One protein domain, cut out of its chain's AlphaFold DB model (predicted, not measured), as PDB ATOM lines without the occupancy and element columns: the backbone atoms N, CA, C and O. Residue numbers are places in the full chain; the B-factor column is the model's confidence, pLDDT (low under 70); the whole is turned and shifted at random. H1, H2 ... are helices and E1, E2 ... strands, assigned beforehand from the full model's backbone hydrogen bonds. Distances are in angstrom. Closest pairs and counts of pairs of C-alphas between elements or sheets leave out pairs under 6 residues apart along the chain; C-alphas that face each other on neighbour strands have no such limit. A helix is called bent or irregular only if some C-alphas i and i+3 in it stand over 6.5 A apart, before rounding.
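AT A GLANCE: This is residues 278 to 422 of the 992 residues of the protein "Hypothetical protein" of Alexandrium monilatum (UniProt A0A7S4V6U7). One helix, H6, runs through the middle of a rounded body, and the other helices surround it at crossed angles: H1 and H3 near its first half, H4 and H5 along other sides, and the sharply kinked H2 wrapped round its last residues. Two tiny two-stranded sheets lie at the periphery, the hairpin E1 and E2 beside the later part of H6 and the pair E3 and E4 by its beginning. The 145 printed residues hold six named helices and four named strands in the order H1 E1 E2 H2 H3 E3 H4 H5 E4 H6, mostly helix, with both sheets antiparallel. The whole is compact, with a radius of gyration of the C-alphas of 13.8 A and spans of 36 by 30 by 28 A.

IN THESE COORDINATES: H1, residues 278 to 289, begins with C-alpha 278 at (106.083, -91.500, 10.785) and is 16.6 A long. E1, residues 300 to 302, and E2, residues 308 to 310, form a hairpin. H2, residues 311 to 337, has a kink of 110 degrees near residue 322 and spans 15.5 A from first to last C-alpha; it is irregular, with C-alphas 317 and 320 standing 7.8 A apart. H3, residues 340 to 352, is 18.6 A long. E3, residues 359 to 361, precedes H4, residues 366 to 377, which is 16.3 A long. H5, residues 385 to 392, and E4, residues 402 to 404, follow. H6, residues 405 to 420, is 23.4 A long and ends with C-alpha 420 at (76.856, -100.049, 2.248).

HOW THE PARTS SIT: H6 is the hub, touching four helices. Its residues 405 to 409 touch H1 at a steep tilt of 41 degrees, the same way; the closest C-alphas, of Ala 283 and Arg 406, are 4.2 A apart. H3 touches H6 at a steep tilt of 49 degrees, opposite ways, closest at the C-alphas of Thr 345 and Val 409, 6.1 A. H2 touches residues 413 to 420 of H6, about perpendicular at 81 degrees, closest at the C-alphas of Ala 322 and Thr 419, 4.8 A. Residues 411 to 415 of H6 touch H5, closest at the C-alphas of Tyr 392 and Leu 411, 6.6 A. H4 touches H3, closest at the C-alphas of Thr 345 and Val 374, 6.3 A. H4 is close to H6 but not clearly touching, with the closest C-alphas, of Ile 371 and Val 412, 6.6 A apart. Across E1 and E2, N 301 and O 309 are within hydrogen-bond range at 3.0 A; across E3 and E4, N 403 and O 360 are at 2.9 A. Every O i to N i+4 pair is within range in H1, H3 and H4, against 12 of 23 in H2, 3 of 4 in H5 and 11 of 12 in H6.

THE WHOLE: The two C-alphas farthest apart, of Arg 297 and Asp 355, are 39.0 A from each other. The printed part has no cut and no long link. The mean pLDDT of the printed part is 83.4, and residues 278 to 279, 296, 305 to 306, 354 to 357 and 422 are under 70.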
ATOM      1  N   GLN A 278     106.151 -90.237  11.543       59.66
ATOM      2  CA  GLN A 278     106.083 -91.500  10.785       59.66
ATOM      3  C   GLN A 278     104.657 -92.050  10.543       59.66
ATOM      4  O   GLN A 278     104.338 -92.282   9.371       59.66
ATOM      5  N   PRO A 279     103.769 -92.222  11.552       63.09
ATOM      6  CA  PRO A 279     102.459 -92.856  11.337       63.09
ATOM      7  C   PRO A 279     101.572 -92.058  10.377       63.09
ATOM      8  O   PRO A 279     100.982 -92.613   9.447       63.09
ATOM      9  N   LEU A 280     101.555 -90.728  10.532       76.62
ATOM     10  CA  LEU A 280     100.787 -89.839   9.663       76.62
ATOM     11  C   LEU A 280     101.259 -89.928   8.204       76.62
ATOM     12  O   LEU A 280     100.433 -90.084   7.306       76.62
ATOM     13  N   ARG A 281     102.578 -89.949   7.953       75.62
ATOM     14  CA  ARG A 281     103.119 -90.142   6.595       75.62
ATOM     15  C   ARG A 281     102.760 -91.500   5.999       75.62
ATOM     16  O   ARG A 281     102.534 -91.582   4.791       75.62
ATOM     17  N   MET A 282     102.687 -92.562   6.802       75.50
ATOM     18  CA  MET A 282     102.243 -93.879   6.328       75.50
ATOM     19  C   MET A 282     100.749 -93.882   5.966       75.50
ATOM     20  O   MET A 282     100.361 -94.519   4.982       75.50
ATOM     21  N   ALA A 283      99.925 -93.128   6.700       81.00
ATOM     22  CA  ALA A 283      98.522 -92.898   6.366       81.00
ATOM     23  C   ALA A 283      98.358 -92.052   5.086       81.00
ATOM     24  O   ALA A 283      97.566 -92.421   4.221       81.00
ATOM     25  N   GLU A 284      99.149 -90.986   4.907       84.00
ATOM     26  CA  GLU A 284      99.193 -90.165   3.682       84.00
ATOM     27  C   GLU A 284      99.567 -90.990   2.444       84.00
ATOM     28  O   GLU A 284      98.841 -90.981   1.446       84.00
ATOM     29  N   HIS A 285     100.664 -91.754   2.509       78.69
ATOM     30  CA  HIS A 285     101.113 -92.585   1.389       78.69
ATOM     31  C   HIS A 285     100.094 -93.672   1.045       78.69
ATOM     32  O   HIS A 285      99.890 -93.970  -0.134       78.69
ATOM     33  N   TRP A 286      99.409 -94.244   2.042       81.25
ATOM     34  CA  TRP A 286      98.319 -95.183   1.790       81.25
ATOM     35  C   TRP A 286      97.099 -94.485   1.165       81.25
ATOM     36  O   TRP A 286      96.638 -94.927   0.119       81.25
ATOM     37  N   ALA A 287      96.635 -93.352   1.698       83.25
ATOM     38  CA  ALA A 287      95.502 -92.593   1.148       83.25
ATOM     39  C   ALA A 287      95.737 -92.053  -0.284       83.25
ATOM     40  O   ALA A 287      94.779 -91.805  -1.023       83.25
ATOM     41  N   ALA A 288      97.002 -91.884  -0.681       79.81
ATOM     42  CA  ALA A 288      97.410 -91.515  -2.036       79.81
ATOM     43  C   ALA A 288      97.535 -92.713  -3.005       79.81
ATOM     44  O   ALA A 288      97.380 -92.526  -4.210       79.81
ATOM     45  N   SER A 289      97.813 -93.925  -2.506       76.00
ATOM     46  CA  SER A 289      98.069 -95.129  -3.326       76.00
ATOM     47  C   SER A 289      96.963 -96.192  -3.278       76.00
ATOM     48  O   SER A 289      96.962 -97.118  -4.091       76.00
ATOM     49  N   PHE A 290      96.008 -96.079  -2.353       80.25
ATOM     50  CA  PHE A 290      94.915 -97.031  -2.181       80.25
ATOM     51  C   PHE A 290      93.912 -96.946  -3.337       80.25
ATOM     52  O   PHE A 290      93.052 -96.068  -3.373       80.25
ATOM     53  N   ALA A 291      94.014 -97.897  -4.267       77.25
ATOM     54  CA  ALA A 291      92.986 -98.196  -5.257       77.25
ATOM     55  C   ALA A 291      91.845 -98.980  -4.570       77.25
ATOM     56  O   ALA A 291      92.038-100.160  -4.255       77.25
ATOM     57  N   PRO A 292      90.677 -98.373  -4.294       79.25
ATOM     58  CA  PRO A 292      89.672 -99.001  -3.448       79.25
ATOM     59  C   PRO A 292      88.836-100.006  -4.263       79.25
ATOM     60  O   PRO A 292      88.319 -99.650  -5.322       79.25
ATOM     61  N   PRO A 293      88.650-101.255  -3.800       79.94
ATOM     62  CA  PRO A 293      87.835-102.232  -4.518       79.94
ATOM     63  C   PRO A 293      86.337-101.884  -4.440       79.94
ATOM     64  O   PRO A 293      85.891-101.203  -3.514       79.94
ATOM     65  N   SER A 294      85.544-102.373  -5.397       78.50
ATOM     66  CA  SER A 294      84.116-102.037  -5.505       78.50
ATOM     67  C   SER A 294      83.277-102.607  -4.356       78.50
ATOM     68  O   SER A 294      83.309-103.816  -4.105       78.50
ATOM     69  N   VAL A 295      82.465-101.768  -3.711       79.12
ATOM     70  CA  VAL A 295      81.755-102.075  -2.454       79.12
ATOM     71  C   VAL A 295      80.802-103.265  -2.602       79.12
ATOM     72  O   VAL A 295      80.739-104.106  -1.714       79.12
ATOM     73  N   GLY A 296      80.099-103.375  -3.733       66.81
ATOM     74  CA  GLY A 296      79.108-104.435  -3.980       66.81
ATOM     75  C   GLY A 296      79.654-105.756  -4.546       66.81
ATOM     76  O   GLY A 296      78.861-106.632  -4.880       66.81
ATOM     77  N   ARG A 297      80.977-105.915  -4.727       71.81
ATOM     78  CA  ARG A 297      81.578-107.152  -5.294       71.81
ATOM     79  C   ARG A 297      82.716-107.748  -4.466       71.81
ATOM     80  O   ARG A 297      83.290-108.757  -4.867       71.81
ATOM     81  N   THR A 298      83.060-107.138  -3.336       77.69
ATOM     82  CA  THR A 298      84.231-107.516  -2.538       77.69
ATOM     83  C   THR A 298      83.790-107.826  -1.106       77.69
ATOM     84  O   THR A 298      83.784-106.924  -0.270       77.69
ATOM     85  N   PRO A 299      83.402-109.084  -0.806       76.81
ATOM     86  CA  PRO A 299      82.850-109.452   0.499       76.81
ATOM     87  C   PRO A 299      83.895-109.481   1.618       76.81
ATOM     88  O   PRO A 299      83.531-109.391   2.786       76.81
ATOM     89  N   VAL A 300      85.184-109.586   1.277       84.00
ATOM     90  CA  VAL A 300      86.301-109.602   2.230       84.00
ATOM     91  C   VAL A 300      87.402-108.658   1.751       84.00
ATOM     92  O   VAL A 300      87.786-108.711   0.583       84.00
ATOM     93  N   ILE A 301      87.933-107.826   2.652       83.69
ATOM     94  CA  ILE A 301      89.163-107.043   2.446       83.69
ATOM     95  C   ILE A 301      90.142-107.335   3.585       83.69
ATOM     96  O   ILE A 301      89.757-107.342   4.754       83.69
ATOM     97  N   THR A 302      91.413-107.517   3.233       83.50
ATOM     98  CA  THR A 302      92.536-107.497   4.176       83.50
ATOM     99  C   THR A 302      93.180-106.114   4.126       83.50
ATOM    100  O   THR A 302      93.726-105.725   3.093       83.50
ATOM    101  N   TYR A 303      93.107-105.362   5.221       85.44
ATOM    102  CA  TYR A 303      93.740-104.043   5.329       85.44
ATOM    103  C   TYR A 303      95.248-104.162   5.614       85.44
ATOM    104  O   TYR A 303      95.693-105.213   6.081       85.44
ATOM    105  N   PRO A 304      96.059-103.109   5.377       73.88
ATOM    106  CA  PRO A 304      97.520-103.194   5.499       73.88
ATOM    107  C   PRO A 304      98.060-103.571   6.889       73.88
ATOM    108  O   PRO A 304      99.146-104.144   6.975       73.88
ATOM    109  N   SER A 305      97.312-103.301   7.967       69.81
ATOM    110  CA  SER A 305      97.622-103.795   9.322       69.81
ATOM    111  C   SER A 305      97.646-105.331   9.386       69.81
ATOM    112  O   SER A 305      98.461-105.938  10.081       69.81
ATOM    113  N   GLY A 306      96.820-105.988   8.569       68.31
ATOM    114  CA  GLY A 306      96.505-107.417   8.624       68.31
ATOM    115  C   GLY A 306      95.043-107.693   8.986       68.31
ATOM    116  O   GLY A 306      94.613-108.840   8.903       68.31
ATOM    117  N   ALA A 307      94.267-106.661   9.341       83.19
ATOM    118  CA  ALA A 307      92.856-106.788   9.694       83.19
ATOM    119  C   ALA A 307      92.030-107.354   8.524       83.19
ATOM    120  O   ALA A 307      91.823-106.681   7.510       83.19
ATOM    121  N   LEU A 308      91.537-108.590   8.671       84.38
ATOM    122  CA  LEU A 308      90.664-109.247   7.698       84.38
ATOM    123  C   LEU A 308      89.190-109.004   8.053       84.38
ATOM    124  O   LEU A 308      88.644-109.509   9.045       84.38
ATOM    125  N   VAL A 309      88.533-108.206   7.217       87.00
ATOM    126  CA  VAL A 309      87.155-107.759   7.408       87.00
ATOM    127  C   VAL A 309      86.257-108.438   6.379       87.00
ATOM    128  O   VAL A 309      86.318-108.118   5.195       87.00
ATOM    129  N   ASN A 310      85.409-109.358   6.845       85.56
ATOM    130  CA  ASN A 310      84.296-109.905   6.077       85.56
ATOM    131  C   ASN A 310      83.053-109.025   6.287       85.56
ATOM    132  O   ASN A 310      82.499-108.957   7.385       85.56
ATOM    133  N   PHE A 311      82.605-108.345   5.234       84.75
ATOM    134  CA  PHE A 311      81.442-107.458   5.275       84.75
ATOM    135  C   PHE A 311      80.112-108.220   5.263       84.75
ATOM    136  O   PHE A 311      79.094-107.678   5.691       84.75
ATOM    137  N   GLN A 312      80.097-109.481   4.823       77.88
ATOM    138  CA  GLN A 312      78.898-110.322   4.841       77.88
ATOM    139  C   GLN A 312      78.530-110.779   6.265       77.88
ATOM    140  O   GLN A 312      77.347-110.902   6.577       77.88
ATOM    141  N   GLU A 313      79.521-110.958   7.144       81.00
ATOM    142  CA  GLU A 313      79.326-111.232   8.582       81.00
ATOM    143  C   GLU A 313      78.816-110.004   9.357       81.00
ATOM    144  O   GLU A 313      78.042-110.143  10.301       81.00
ATOM    145  N   LEU A 314      79.233-108.800   8.950       79.75
ATOM    146  CA  LEU A 314      78.906-107.531   9.621       79.75
ATOM    147  C   LEU A 314      77.596-106.896   9.122       79.75
ATOM    148  O   LEU A 314      76.947-106.153   9.858       79.75
ATOM    149  N   ALA A 315      77.166-107.223   7.901       77.00
ATOM    150  CA  ALA A 315      75.887-106.796   7.333       77.00
ATOM    151  C   ALA A 315      74.671-106.952   8.282       77.00
ATOM    152  O   ALA A 315      73.921-105.983   8.420       77.00
ATOM    153  N   PRO A 316      74.445-108.093   8.976       80.00
ATOM    154  CA  PRO A 316      73.325-108.218   9.911       80.00
ATOM    155  C   PRO A 316      73.464-107.348  11.172       80.00
ATOM    156  O   PRO A 316      72.447-106.843  11.645       80.00
ATOM    157  N   SER A 317      74.671-107.125  11.713       81.31
ATOM    158  CA  SER A 317      74.836-106.285  12.915       81.31
ATOM    159  C   SER A 317      74.713-104.790  12.611       81.31
ATOM    160  O   SER A 317      74.293-104.027  13.482       81.31
ATOM    161  N   LEU A 318      74.998-104.374  11.372       83.56
ATOM    162  CA  LEU A 318      74.871-102.995  10.888       83.56
ATOM    163  C   LEU A 318      73.561-102.701  10.136       83.56
ATOM    164  O   LEU A 318      73.340-101.553   9.755       83.56
ATOM    165  N   ALA A 319      72.664-103.675   9.951       81.69
ATOM    166  CA  ALA A 319      71.473-103.550   9.101       81.69
ATOM    167  C   ALA A 319      70.590-102.317   9.404       81.69
ATOM    168  O   ALA A 319      70.086-101.673   8.484       81.69
ATOM    169  N   GLN A 320      70.439-101.937  10.678       81.75
ATOM    170  CA  GLN A 320      69.692-100.736  11.082       81.75
ATOM    171  C   GLN A 320      70.395 -99.427  10.664       81.75
ATOM    172  O   GLN A 320      69.735 -98.468  10.268       81.75
ATOM    173  N   VAL A 321      71.729 -99.398  10.720       85.00
ATOM    174  CA  VAL A 321      72.570 -98.254  10.321       85.00
ATOM    175  C   VAL A 321      72.610 -98.142   8.796       85.00
ATOM    176  O   VAL A 321      72.461 -97.050   8.250       85.00
ATOM    177  N   ALA A 322      72.712 -99.278   8.101       85.44
ATOM    178  CA  ALA A 322      72.588 -99.370   6.649       85.44
ATOM    179  C   ALA A 322      71.225 -98.847   6.161       85.44
ATOM    180  O   ALA A 322      71.176 -98.041   5.238       85.44
ATOM    181  N   ALA A 323      70.124 -99.232   6.821       82.94
ATOM    182  CA  ALA A 323      68.782 -98.745   6.498       82.94
ATOM    183  C   ALA A 323      68.628 -97.229   6.723       82.94
ATOM    184  O   ALA A 323      68.097 -96.537   5.856       82.94
ATOM    185  N   ALA A 324      69.138 -96.694   7.840       84.25
ATOM    186  CA  ALA A 324      69.119 -95.254   8.117       84.25
ATOM    187  C   ALA A 324      69.944 -94.442   7.099       84.25
ATOM    188  O   ALA A 324      69.544 -93.351   6.700       84.25
ATOM    189  N   ASN A 325      71.076 -94.988   6.644       88.81
ATOM    190  CA  ASN A 325      71.990 -94.319   5.718       88.81
ATOM    191  C   ASN A 325      71.702 -94.605   4.229       88.81
ATOM    192  O   ASN A 325      72.301 -93.967   3.358       88.81
ATOM    193  N   ALA A 326      70.770 -95.512   3.914       84.44
ATOM    194  CA  ALA A 326      70.449 -95.949   2.553       84.44
ATOM    195  C   ALA A 326      70.187 -94.808   1.540       84.44
ATOM    196  O   ALA A 326      70.712 -94.909   0.425       84.44
ATOM    197  N   PRO A 327      69.489 -93.696   1.877       85.44
ATOM    198  CA  PRO A 327      69.284 -92.578   0.946       85.44
ATOM    199  C   PRO A 327      70.583 -91.948   0.422       85.44
ATOM    200  O   PRO A 327      70.606 -91.377  -0.667       85.44
ATOM    201  N   HIS A 328      71.684 -92.070   1.168       87.19
ATOM    202  CA  HIS A 328      72.978 -91.491   0.818       87.19
ATOM    203  C   HIS A 328      73.872 -92.440  -0.001       87.19
ATOM    204  O   HIS A 328      74.898 -91.992  -0.523       87.19
ATOM    205  N   ARG A 329      73.493 -93.722  -0.167       84.38
ATOM    206  CA  ARG A 329      74.310 -94.759  -0.836       84.38
ATOM    207  C   ARG A 329      74.769 -94.336  -2.235       84.38
ATOM    208  O   ARG A 329      75.938 -94.509  -2.563       84.38
ATOM    209  N   ALA A 330      73.888 -93.704  -3.015       82.31
ATOM    210  CA  ALA A 330      74.175 -93.241  -4.378       82.31
ATOM    211  C   ALA A 330      75.263 -92.148  -4.470       82.31
ATOM    212  O   ALA A 330      75.867 -91.981  -5.523       82.31
ATOM    213  N   ARG A 331      75.530 -91.417  -3.377       89.25
ATOM    214  CA  ARG A 331      76.630 -90.441  -3.273       89.25
ATOM    215  C   ARG A 331      77.869 -91.054  -2.614       89.25
ATOM    216  O   ARG A 331      78.985 -90.757  -3.023       89.25
ATOM    217  N   ILE A 332      77.675 -91.877  -1.582       88.62
ATOM    218  CA  ILE A 332      78.768 -92.365  -0.733       88.62
ATOM    219  C   ILE A 332      79.515 -93.554  -1.353       88.62
ATOM    220  O   ILE A 332      80.736 -93.589  -1.257       88.62
ATOM    221  N   VAL A 333      78.844 -94.486  -2.044       87.00
ATOM    222  CA  VAL A 333      79.537 -95.623  -2.689       87.00
ATOM    223  C   VAL A 333      80.559 -95.155  -3.739       87.00
ATOM    224  O   VAL A 333      81.714 -95.557  -3.620       87.00
ATOM    225  N   PRO A 334      80.240 -94.225  -4.665       85.62
ATOM    226  CA  PRO A 334      81.248 -93.665  -5.569       85.62
ATOM    227  C   PRO A 334      82.422 -92.970  -4.857       85.62
ATOM    228  O   PRO A 334      83.541 -93.037  -5.349       85.62
ATOM    229  N   ALA A 335      82.197 -92.340  -3.695       85.62
ATOM    230  CA  ALA A 335      83.248 -91.673  -2.914       85.62
ATOM    231  C   ALA A 335      84.140 -92.647  -2.114       85.62
ATOM    232  O   ALA A 335      85.291 -92.324  -1.807       85.62
ATOM    233  N   ILE A 336      83.627 -93.841  -1.788       86.69
ATOM    234  CA  ILE A 336      84.422 -94.974  -1.290       86.69
ATOM    235  C   ILE A 336      85.276 -95.541  -2.434       86.69
ATOM    236  O   ILE A 336      86.460 -95.802  -2.248       86.69
ATOM    237  N   GLU A 337      84.695 -95.705  -3.626       86.00
ATOM    238  CA  GLU A 337      85.350 -96.318  -4.793       86.00
ATOM    239  C   GLU A 337      86.360 -95.386  -5.495       86.00
ATOM    240  O   GLU A 337      87.317 -95.870  -6.092       86.00
ATOM    241  N   SER A 338      86.226 -94.060  -5.369       84.38
ATOM    242  CA  SER A 338      87.235 -93.083  -5.820       84.38
ATOM    243  C   SER A 338      88.385 -92.867  -4.824       84.38
ATOM    244  O   SER A 338      89.404 -92.257  -5.165       84.38
ATOM    245  N   GLY A 339      88.221 -93.312  -3.574       83.25
ATOM    246  CA  GLY A 339      89.150 -93.065  -2.468       83.25
ATOM    247  C   GLY A 339      89.060 -91.655  -1.872       83.25
ATOM    248  O   GLY A 339      89.846 -91.315  -0.987       83.25
ATOM    249  N   ASP A 340      88.110 -90.820  -2.309       85.12
ATOM    250  CA  ASP A 340      87.945 -89.465  -1.762       85.12
ATOM    251  C   ASP A 340      87.508 -89.486  -0.297       85.12
ATOM    252  O   ASP A 340      87.962 -88.650   0.487       85.12
ATOM    253  N   LEU A 341      86.706 -90.479   0.106       88.38
ATOM    254  CA  LEU A 341      86.341 -90.674   1.509       88.38
ATOM    255  C   LEU A 341      87.578 -90.924   2.386       88.38
ATOM    256  O   LEU A 341      87.678 -90.355   3.471       88.38
ATOM    257  N   VAL A 342      88.538 -91.727   1.918       88.31
ATOM    258  CA  VAL A 342      89.787 -92.029   2.641       88.31
ATOM    259  C   VAL A 342      90.628 -90.758   2.809       88.31
ATOM    260  O   VAL A 342      91.093 -90.464   3.911       88.31
ATOM    261  N   ARG A 343      90.732 -89.932   1.758       87.44
ATOM    262  CA  ARG A 343      91.417 -88.628   1.806       87.44
ATOM    263  C   ARG A 343      90.741 -87.633   2.767       87.44
ATOM    264  O   ARG A 343      91.432 -86.965   3.533       87.44
ATOM    265  N   GLN A 344      89.408 -87.563   2.783       86.50
ATOM    266  CA  GLN A 344      88.640 -86.708   3.710       86.50
ATOM    267  C   GLN A 344      88.715 -87.199   5.167       86.50
ATOM    268  O   GLN A 344      88.810 -86.401   6.103       86.50
ATOM    269  N   THR A 345      88.736 -88.518   5.360       90.31
ATOM    270  CA  THR A 345      88.899 -89.164   6.669       90.31
ATOM    271  C   THR A 345      90.263 -88.828   7.274       90.31
ATOM    272  O   THR A 345      90.328 -88.440   8.437       90.31
ATOM    273  N   LEU A 346      91.340 -88.872   6.481       88.94
ATOM    274  CA  LEU A 346      92.685 -88.485   6.921       88.94
ATOM    275  C   LEU A 346      92.782 -86.996   7.311       88.94
ATOM    276  O   LEU A 346      93.389 -86.663   8.323       88.94
ATOM    277  N   GLN A 347      92.134 -86.094   6.568       85.50
ATOM    278  CA  GLN A 347      92.056 -84.676   6.960       85.50
ATOM    279  C   GLN A 347      91.278 -84.476   8.272       85.50
ATOM    280  O   GLN A 347      91.637 -83.625   9.083       85.50
ATOM    281  N   THR A 348      90.252 -85.294   8.523       85.88
ATOM    282  CA  THR A 348      89.522 -85.283   9.802       85.88
ATOM    283  C   THR A 348      90.365 -85.841  10.946       85.88
ATOM    284  O   THR A 348      90.298 -85.314  12.050       85.88
ATOM    285  N   TYR A 349      91.199 -86.850  10.684       86.94
ATOM    286  CA  TYR A 349      92.127 -87.404  11.669       86.94
ATOM    287  C   TYR A 349      93.100 -86.333  12.182       86.94
ATOM    288  O   TYR A 349      93.232 -86.152  13.389       86.94
ATOM    289  N   ILE A 350      93.690 -85.545  11.273       82.06
ATOM    290  CA  ILE A 350      94.592 -84.426  11.608       82.06
ATOM    291  C   ILE A 350      93.882 -83.353  12.462       82.06
ATOM    292  O   ILE A 350      94.509 -82.706  13.293       82.06
ATOM    293  N   ALA A 351      92.564 -83.178  12.310       81.00
ATOM    294  CA  ALA A 351      91.769 -82.281  13.156       81.00
ATOM    295  C   ALA A 351      91.376 -82.886  14.526       81.00
ATOM    296  O   ALA A 351      90.904 -82.155  15.407       81.00
ATOM    297  N   CYS A 352      91.550 -84.200  14.712       79.62
ATOM    298  CA  CYS A 352      91.277 -84.925  15.955       79.62
ATOM    299  C   CYS A 352      92.537 -85.152  16.807       79.62
ATOM    300  O   CYS A 352      92.447 -84.986  18.022       79.62
ATOM    301  N   ASP A 353      93.694 -85.461  16.205       80.38
ATOM    302  CA  ASP A 353      95.000 -85.596  16.883       80.38
ATOM    303  C   ASP A 353      95.579 -84.217  17.264       80.38
ATOM    304  O   ASP A 353      96.562 -83.725  16.706       80.38
ATOM    305  N   ARG A 354      94.915 -83.549  18.215       66.31
ATOM    306  CA  ARG A 354      95.261 -82.191  18.678       66.31
ATOM    307  C   ARG A 354      96.659 -82.097  19.277       66.31
ATOM    308  O   ARG A 354      97.289 -81.048  19.167       66.31
ATOM    309  N   ASP A 355      97.122 -83.187  19.874       67.81
ATOM    310  CA  ASP A 355      98.407 -83.269  20.562       67.81
ATOM    311  C   ASP A 355      99.539 -83.743  19.621       67.81
ATOM    312  O   ASP A 355     100.694 -83.829  20.036       67.81
ATOM    313  N   SER A 356      99.234 -83.979  18.331       67.88
ATOM    314  CA  SER A 356     100.184 -84.387  17.277       67.88
ATOM    315  C   SER A 356     100.988 -85.646  17.628       67.88
ATOM    316  O   SER A 356     102.193 -85.738  17.368       67.88
ATOM    317  N   THR A 357     100.311 -86.607  18.251       68.62
ATOM    318  CA  THR A 357     100.888 -87.857  18.758       68.62
ATOM    319  C   THR A 357     101.062 -88.918  17.673       68.62
ATOM    320  O   THR A 357     101.949 -89.761  17.792       68.62
ATOM    321  N   GLY A 358     100.248 -88.876  16.612       76.81
ATOM    322  CA  GLY A 358     100.153 -89.916  15.585       76.81
ATOM    323  C   GLY A 358      99.247 -91.100  15.951       76.81
ATOM    324  O   GLY A 358      99.204 -92.074  15.193       76.81
ATOM    325  N   PHE A 359      98.529 -91.019  17.080       84.31
ATOM    326  CA  PHE A 359      97.666 -92.073  17.618       84.31
ATOM    327  C   PHE A 359      96.332 -91.514  18.148       84.31
ATOM    328  O   PHE A 359      96.243 -90.349  18.515       84.31
ATOM    329  N   LEU A 360      95.287 -92.346  18.219       85.38
ATOM    330  CA  LEU A 360      94.043 -92.043  18.951       85.38
ATOM    331  C   LEU A 360      93.684 -93.217  19.866       85.38
ATOM    332  O   LEU A 360      93.906 -94.371  19.504       85.38
ATOM    333  N   ASN A 361      93.097 -92.946  21.033       86.06
ATOM    334  CA  ASN A 361      92.776 -93.970  22.031       86.06
ATOM    335  C   ASN A 361      91.269 -94.339  22.043       86.06
ATOM    336  O   ASN A 361      90.381 -93.550  21.700       86.06
ATOM    337  N   TRP A 362      90.953 -95.587  22.399       87.81
ATOM    338  CA  TRP A 362      89.575 -96.091  22.473       87.81
ATOM    339  C   TRP A 362      88.892 -95.811  23.817       87.81
ATOM    340  O   TRP A 362      87.672 -95.619  23.876       87.81
ATOM    341  N   ASN A 363      89.667 -95.811  24.900       83.75
ATOM    342  CA  ASN A 363      89.195 -95.800  26.285       83.75
ATOM    343  C   ASN A 363      88.857 -94.389  26.786       83.75
ATOM    344  O   ASN A 363      87.930 -94.233  27.577       83.75
ATOM    345  N   ASN A 364      89.544 -93.359  26.282       81.50
ATOM    346  CA  ASN A 364      89.157 -91.952  26.471       81.50
ATOM    347  C   ASN A 364      88.074 -91.480  25.468       81.50
ATOM    348  O   ASN A 364      87.528 -90.387  25.613       81.50
ATOM    349  N   GLY A 365      87.741 -92.308  24.470       83.69
ATOM    350  CA  GLY A 365      86.705 -92.048  23.473       83.69
ATOM    351  C   GLY A 365      87.154 -91.281  22.223       83.69
ATOM    352  O   GLY A 365      86.301 -90.975  21.390       83.69
ATOM    353  N   GLU A 366      88.444 -90.990  22.034       87.50
ATOM    354  CA  GLU A 366      88.950 -90.255  20.861       87.50
ATOM    355  C   GLU A 366      88.586 -90.920  19.534       87.50
ATOM    356  O   GLU A 366      88.002 -90.267  18.670       87.50
ATOM    357  N   ILE A 367      88.828 -92.230  19.395       88.62
ATOM    358  CA  ILE A 367      88.457 -92.986  18.184       88.62
ATOM    359  C   ILE A 367      86.943 -92.894  17.917       88.62
ATOM    360  O   ILE A 367      86.515 -92.761  16.770       88.62
ATOM    361  N   ARG A 368      86.116 -92.903  18.971       89.00
ATOM    362  CA  ARG A 368      84.644 -92.825  18.875       89.00
ATOM    363  C   ARG A 368      84.204 -91.444  18.383       89.00
ATOM    364  O   ARG A 368      83.374 -91.342  17.480       89.00
ATOM    365  N   ASN A 369      84.807 -90.389  18.935       88.88
ATOM    366  CA  ASN A 369      84.584 -88.998  18.537       88.88
ATOM    367  C   ASN A 369      85.058 -88.736  17.097       88.88
ATOM    368  O   ASN A 369      84.375 -88.040  16.344       88.88
ATOM    369  N   PHE A 370      86.181 -89.330  16.691       91.75
ATOM    370  CA  PHE A 370      86.703 -89.286  15.325       91.75
ATOM    371  C   PHE A 370      85.753 -89.972  14.326       91.75
ATOM    372  O   PHE A 370      85.311 -89.326  13.374       91.75
ATOM    373  N   ILE A 371      85.345 -91.226  14.575       90.06
ATOM    374  CA  ILE A 371      84.370 -91.941  13.727       90.06
ATOM    375  C   ILE A 371      83.058 -91.147  13.637       90.06
ATOM    376  O   ILE A 371      82.545 -90.922  12.539       90.06
ATOM    377  N   GLY A 372      82.537 -90.675  14.776       90.25
ATOM    378  CA  GLY A 372      81.337 -89.837  14.830       90.25
ATOM    379  C   GLY A 372      81.466 -88.568  13.984       90.25
ATOM    380  O   GLY A 372      80.563 -88.261  13.208       90.25
ATOM    381  N   SER A 373      82.615 -87.888  14.054       89.00
ATOM    382  CA  SER A 373      82.901 -86.681  13.269       89.00
ATOM    383  C   SER A 373      82.916 -86.952  11.763       89.00
ATOM    384  O   SER A 373      82.320 -86.185  11.007       89.00
ATOM    385  N   VAL A 374      83.532 -88.050  11.305       91.81
ATOM    386  CA  VAL A 374      83.565 -88.397   9.871       91.81
ATOM    387  C   VAL A 374      82.167 -88.754   9.352       91.81
ATOM    388  O   VAL A 374      81.757 -88.260   8.300       91.81
ATOM    389  N   PHE A 375      81.391 -89.552  10.094       90.12
ATOM    390  CA  PHE A 375      79.999 -89.847   9.726       90.12
ATOM    391  C   PHE A 375      79.139 -88.572   9.699       90.12
ATOM    392  O   PHE A 375      78.390 -88.361   8.743       90.12
ATOM    393  N   GLN A 376      79.298 -87.677  10.681       89.75
ATOM    394  CA  GLN A 376      78.555 -86.418  10.757       89.75
ATOM    395  C   GLN A 376      78.916 -85.440   9.627       89.75
ATOM    396  O   GLN A 376      78.011 -84.821   9.068       89.75
ATOM    397  N   GLN A 377      80.189 -85.337   9.222       88.12
ATOM    398  CA  GLN A 377      80.597 -84.552   8.044       88.12
ATOM    399  C   GLN A 377      79.931 -85.051   6.755       88.12
ATOM    400  O   GLN A 377      79.515 -84.251   5.917       88.12
ATOM    401  N   GLN A 378      79.778 -86.370   6.609       87.88
ATOM    402  CA  GLN A 378      79.045 -86.962   5.488       87.88
ATOM    403  C   GLN A 378      77.516 -86.843   5.643       87.88
ATOM    404  O   GLN A 378      76.781 -87.184   4.715       87.88
ATOM    405  N   GLY A 379      77.005 -86.342   6.772       84.75
ATOM    406  CA  GLY A 379      75.571 -86.263   7.063       84.75
ATOM    407  C   GLY A 379      74.916 -87.631   7.277       84.75
ATOM    408  O   GLY A 379      73.746 -87.798   6.948       84.75
ATOM    409  N   LEU A 380      75.677 -88.613   7.768       89.19
ATOM    410  CA  LEU A 380      75.223 -89.975   8.048       89.19
ATOM    411  C   LEU A 380      74.950 -90.179   9.543       89.19
ATOM    412  O   LEU A 380      75.584 -89.563  10.399       89.19
ATOM    413  N   SER A 381      74.059 -91.120   9.857       86.12
ATOM    414  CA  SER A 381      73.915 -91.657  11.214       86.12
ATOM    415  C   SER A 381      75.120 -92.554  11.535       86.12
ATOM    416  O   SER A 381      75.326 -93.533  10.807       86.12
ATOM    417  N   PRO A 382      75.917 -92.273  12.583       87.81
ATOM    418  CA  PRO A 382      77.009 -93.156  12.982       87.81
ATOM    419  C   PRO A 382      76.482 -94.475  13.581       87.81
ATOM    420  O   PRO A 382      75.395 -94.495  14.167       87.81
ATOM    421  N   PRO A 383      77.243 -95.580  13.472       88.88
ATOM    422  CA  PRO A 383      76.958 -96.812  14.206       88.88
ATOM    423  C   PRO A 383      77.115 -96.618  15.723       88.88
ATOM    424  O   PRO A 383      77.751 -95.671  16.180       88.88
ATOM    425  N   ASN A 384      76.541 -97.520  16.521       87.81
ATOM    426  CA  ASN A 384      76.680 -97.488  17.977       87.81
ATOM    427  C   ASN A 384      78.047 -98.025  18.447       87.81
ATOM    428  O   ASN A 384      78.765 -98.687  17.700       87.81
ATOM    429  N   GLU A 385      78.399 -97.766  19.709       86.62
ATOM    430  CA  GLU A 385      79.698 -98.144  20.288       86.62
ATOM    431  C   GLU A 385      80.024 -99.639  20.147       86.62
ATOM    432  O   GLU A 385      81.148 -99.992  19.808       86.62
ATOM    433  N   HIS A 386      79.041-100.522  20.338       85.25
ATOM    434  CA  HIS A 386      79.231-101.967  20.201       85.25
ATOM    435  C   HIS A 386      79.491-102.380  18.739       85.25
ATOM    436  O   HIS A 386      80.364-103.202  18.473       85.25
ATOM    437  N   GLN A 387      78.781-101.780  17.779       86.56
ATOM    438  CA  GLN A 387      79.017-101.969  16.341       86.56
ATOM    439  C   GLN A 387      80.391-101.430  15.908       86.56
ATOM    440  O   GLN A 387      81.073-102.074  15.115       86.56
ATOM    441  N   MET A 388      80.824-100.285  16.450       89.62
ATOM    442  CA  MET A 388      82.184 -99.775  16.244       89.62
ATOM    443  C   MET A 388      83.231-100.734  16.841       89.62
ATOM    444  O   MET A 388      84.206-101.063  16.167       89.62
ATOM    445  N   TYR A 389      83.008-101.235  18.063       87.56
ATOM    446  CA  TYR A 389      83.943-102.118  18.767       87.56
ATOM    447  C   TYR A 389      84.181-103.452  18.036       87.56
ATOM    448  O   TYR A 389      85.316-103.919  17.961       87.56
ATOM    449  N   GLN A 390      83.137-104.027  17.420       86.44
ATOM    450  CA  GLN A 390      83.233-105.246  16.593       86.44
ATOM    451  C   GLN A 390      84.229-105.130  15.427       86.44
ATOM    452  O   GLN A 390      84.781-106.142  14.993       86.44
ATOM    453  N   LEU A 391      84.443-103.918  14.909       86.62
ATOM    454  CA  LEU A 391      85.427-103.637  13.865       86.62
ATOM    455  C   LEU A 391      86.759-103.164  14.455       86.62
ATOM    456  O   LEU A 391      87.798-103.671  14.044       86.62
ATOM    457  N   TYR A 392      86.737-102.275  15.450       90.44
ATOM    458  CA  TYR A 392      87.923-101.803  16.176       90.44
ATOM    459  C   TYR A 392      88.804-102.962  16.678       90.44
ATOM    460  O   TYR A 392      89.999-102.979  16.403       90.44
ATOM    461  N   ALA A 393      88.208-103.988  17.295       86.62
ATOM    462  CA  ALA A 393      88.919-105.155  17.827       86.62
ATOM    463  C   ALA A 393      89.517-106.097  16.751       86.62
ATOM    464  O   ALA A 393      90.083-107.136  17.087       86.62
ATOM    465  N   LYS A 394      89.384-105.763  15.456       85.12
ATOM    466  CA  LYS A 394      90.140-106.383  14.351       85.12
ATOM    467  C   LYS A 394      91.359-105.563  13.911       85.12
ATOM    468  O   LYS A 394      92.189-106.101  13.183       85.12
ATOM    469  N   PHE A 395      91.444-104.292  14.309       86.88
ATOM    470  CA  PHE A 395      92.585-103.406  14.061       86.88
ATOM    471  C   PHE A 395      93.498-103.316  15.293       86.88
ATOM    472  O   PHE A 395      94.704-103.426  15.129       86.88
ATOM    473  N   ASP A 396      92.930-103.250  16.505       87.44
ATOM    474  CA  ASP A 396      93.639-103.337  17.797       87.44
ATOM    475  C   ASP A 396      94.090-104.789  18.066       87.44
ATOM    476  O   ASP A 396      93.504-105.527  18.864       87.44
ATOM    477  N   ALA A 397      95.068-105.249  17.282       75.12
ATOM    478  CA  ALA A 397      95.502-106.644  17.239       75.12
ATOM    479  C   ALA A 397      96.370-107.041  18.445       75.12
ATOM    480  O   ALA A 397      96.319-108.193  18.885       75.12
ATOM    481  N   ASP A 398      97.136-106.096  18.990       74.50
ATOM    482  CA  ASP A 398      97.956-106.231  20.198       74.50
ATOM    483  C   ASP A 398      97.198-105.860  21.491       74.50
ATOM    484  O   ASP A 398      97.667-106.184  22.582       74.50
ATOM    485  N   ARG A 399      95.982-105.301  21.375       81.19
ATOM    486  CA  ARG A 399      95.056-104.974  22.483       81.19
ATOM    487  C   ARG A 399      95.573-103.872  23.403       81.19
ATOM    488  O   ARG A 399      95.328-103.896  24.613       81.19
ATOM    489  N   ASN A 400      96.287-102.907  22.834       76.94
ATOM    490  CA  ASN A 400      96.892-101.800  23.570       76.94
ATOM    491  C   ASN A 400      95.875-100.673  23.899       76.94
ATOM    492  O   ASN A 400      96.132 -99.852  24.783       76.94
ATOM    493  N   GLY A 401      94.700-100.653  23.248       83.75
ATOM    494  CA  GLY A 401      93.660 -99.633  23.447       83.75
ATOM    495  C   GLY A 401      93.788 -98.375  22.568       83.75
ATOM    496  O   GLY A 401      93.137 -97.365  22.859       83.75
ATOM    497  N   VAL A 402      94.649 -98.404  21.550       86.94
ATOM    498  CA  VAL A 402      95.153 -97.272  20.757       86.94
ATOM    499  C   VAL A 402      95.324 -97.703  19.295       86.94
ATOM    500  O   VAL A 402      95.793 -98.798  19.018       86.94
ATOM    501  N   LEU A 403      94.973 -96.840  18.339       86.56
ATOM    502  CA  LEU A 403      95.211 -97.082  16.909       86.56
ATOM    503  C   LEU A 403      96.060 -95.971  16.294       86.56
ATOM    504  O   LEU A 403      95.895 -94.794  16.635       86.56
ATOM    505  N   ASP A 404      96.924 -96.333  15.346       87.12
ATOM    506  CA  ASP A 404      97.717 -95.359  14.592       87.12
ATOM    507  C   ASP A 404      96.869 -94.589  13.552       87.12
ATOM    508  O   ASP A 404      95.701 -94.902  13.276       87.12
ATOM    509  N   ALA A 405      97.456 -93.546  12.960       86.56
ATOM    510  CA  ALA A 405      96.805 -92.730  11.932       86.56
ATOM    511  C   ALA A 405      96.315 -93.518  10.699       86.56
ATOM    512  O   ALA A 405      95.329 -93.137  10.067       86.56
ATOM    513  N   ARG A 406      96.976 -94.616  10.332       87.19
ATOM    514  CA  ARG A 406      96.631 -95.456   9.180       87.19
ATOM    515  C   ARG A 406      95.504 -96.421   9.532       87.19
ATOM    516  O   ARG A 406      94.570 -96.583   8.747       87.19
ATOM    517  N   GLU A 407      95.569 -97.032  10.706       88.94
ATOM    518  CA  GLU A 407      94.580 -97.960  11.248       88.94
ATOM    519  C   GLU A 407      93.251 -97.268  11.524       88.94
ATOM    520  O   GLU A 407      92.209 -97.790  11.132       88.94
ATOM    521  N   CYS A 408      93.275 -96.051  12.076       88.94
ATOM    522  CA  CYS A 408      92.083 -95.222  12.242       88.94
ATOM    523  C   CYS A 408      91.356 -94.977  10.907       88.94
ATOM    524  O   CYS A 408      90.136 -95.123  10.825       88.94
ATOM    525  N   VAL A 409      92.089 -94.648   9.836       90.06
ATOM    526  CA  VAL A 409      91.490 -94.409   8.510       90.06
ATOM    527  C   VAL A 409      91.020 -95.724   7.863       90.06
ATOM    528  O   VAL A 409      89.949 -95.751   7.253       90.06
ATOM    529  N   CYS A 410      91.747 -96.836   8.043       90.19
ATOM    530  CA  CYS A 410      91.321 -98.164   7.577       90.19
ATOM    531  C   CYS A 410      90.047 -98.660   8.291       90.19
ATOM    532  O   CYS A 410      89.151 -99.201   7.645       90.19
ATOM    533  N   LEU A 411      89.939 -98.441   9.605       91.69
ATOM    534  CA  LEU A 411      88.758 -98.755  10.414       91.69
ATOM    535  C   LEU A 411      87.522 -97.998   9.906       91.69
ATOM    536  O   LEU A 411      86.440 -98.576   9.807       91.69
ATOM    537  N   VAL A 412      87.678 -96.727   9.529       91.69
ATOM    538  CA  VAL A 412      86.589 -95.926   8.953       91.69
ATOM    539  C   VAL A 412      86.189 -96.414   7.555       91.69
ATOM    540  O   VAL A 412      84.996 -96.607   7.326       91.69
ATOM    541  N   ASP A 413      87.129 -96.691   6.641       90.38
ATOM    542  CA  ASP A 413      86.803 -97.288   5.328       90.38
ATOM    543  C   ASP A 413      86.073 -98.637   5.497       90.38
ATOM    544  O   ASP A 413      85.051 -98.883   4.851       90.38
ATOM    545  N   ALA A 414      86.498 -99.463   6.460       89.94
ATOM    546  CA  ALA A 414      85.823-100.710   6.808       89.94
ATOM    547  C   ALA A 414      84.392-100.498   7.343       89.94
ATOM    548  O   ALA A 414      83.478-101.198   6.904       89.94
ATOM    549  N   LEU A 415      84.169 -99.527   8.238       90.06
ATOM    550  CA  LEU A 415      82.841 -99.172   8.764       90.06
ATOM    551  C   LEU A 415      81.898 -98.674   7.659       90.06
ATOM    552  O   LEU A 415      80.741 -99.098   7.589       90.06
ATOM    553  N   PHE A 416      82.382 -97.808   6.767       89.56
ATOM    554  CA  PHE A 416      81.604 -97.307   5.633       89.56
ATOM    555  C   PHE A 416      81.259 -98.432   4.646       89.56
ATOM    556  O   PHE A 416      80.095 -98.581   4.275       89.56
ATOM    557  N   ARG A 417      82.224 -99.282   4.276       88.12
ATOM    558  CA  ARG A 417      81.974-100.457   3.423       88.12
ATOM    559  C   ARG A 417      80.961-101.407   4.039       88.12
ATOM    560  O   ARG A 417      79.985-101.745   3.377       88.12
ATOM    561  N   ALA A 418      81.131-101.772   5.308       86.62
ATOM    562  CA  ALA A 418      80.205-102.651   6.020       86.62
ATOM    563  C   ALA A 418      78.772-102.077   6.074       86.62
ATOM    564  O   ALA A 418      77.805-102.830   5.992       86.62
ATOM    565  N   THR A 419      78.634-100.746   6.129       87.25
ATOM    566  CA  THR A 419      77.342-100.035   6.110       87.25
ATOM    567  C   THR A 419      76.658-100.038   4.730       87.25
ATOM    568  O   THR A 419      75.434 -99.960   4.669       87.25
ATOM    569  N   PHE A 420      77.401-100.143   3.619       85.38
ATOM    570  CA  PHE A 420      76.856-100.049   2.248       85.38
ATOM    571  C   PHE A 420      77.004-101.320   1.384       85.38
ATOM    572  O   PHE A 420      76.552-101.328   0.231       85.38
ATOM    573  N   HIS A 421      77.593-102.386   1.939       78.25
ATOM    574  CA  HIS A 421      77.843-103.682   1.293       78.25
ATOM    575  C   HIS A 421      76.565-104.391   0.809       78.25
ATOM    576  O   HIS A 421      76.587-105.076  -0.211       78.25
ATOM    577  N   THR A 422      75.432-104.220   1.496       65.94
ATOM    578  CA  THR A 422      74.162-104.852   1.114       65.94
ATOM    579  C   THR A 422      73.412-104.074   0.031       65.94
ATOM    580  O   THR A 422      72.877-102.989   0.262       65.94
TER     581      THR A 422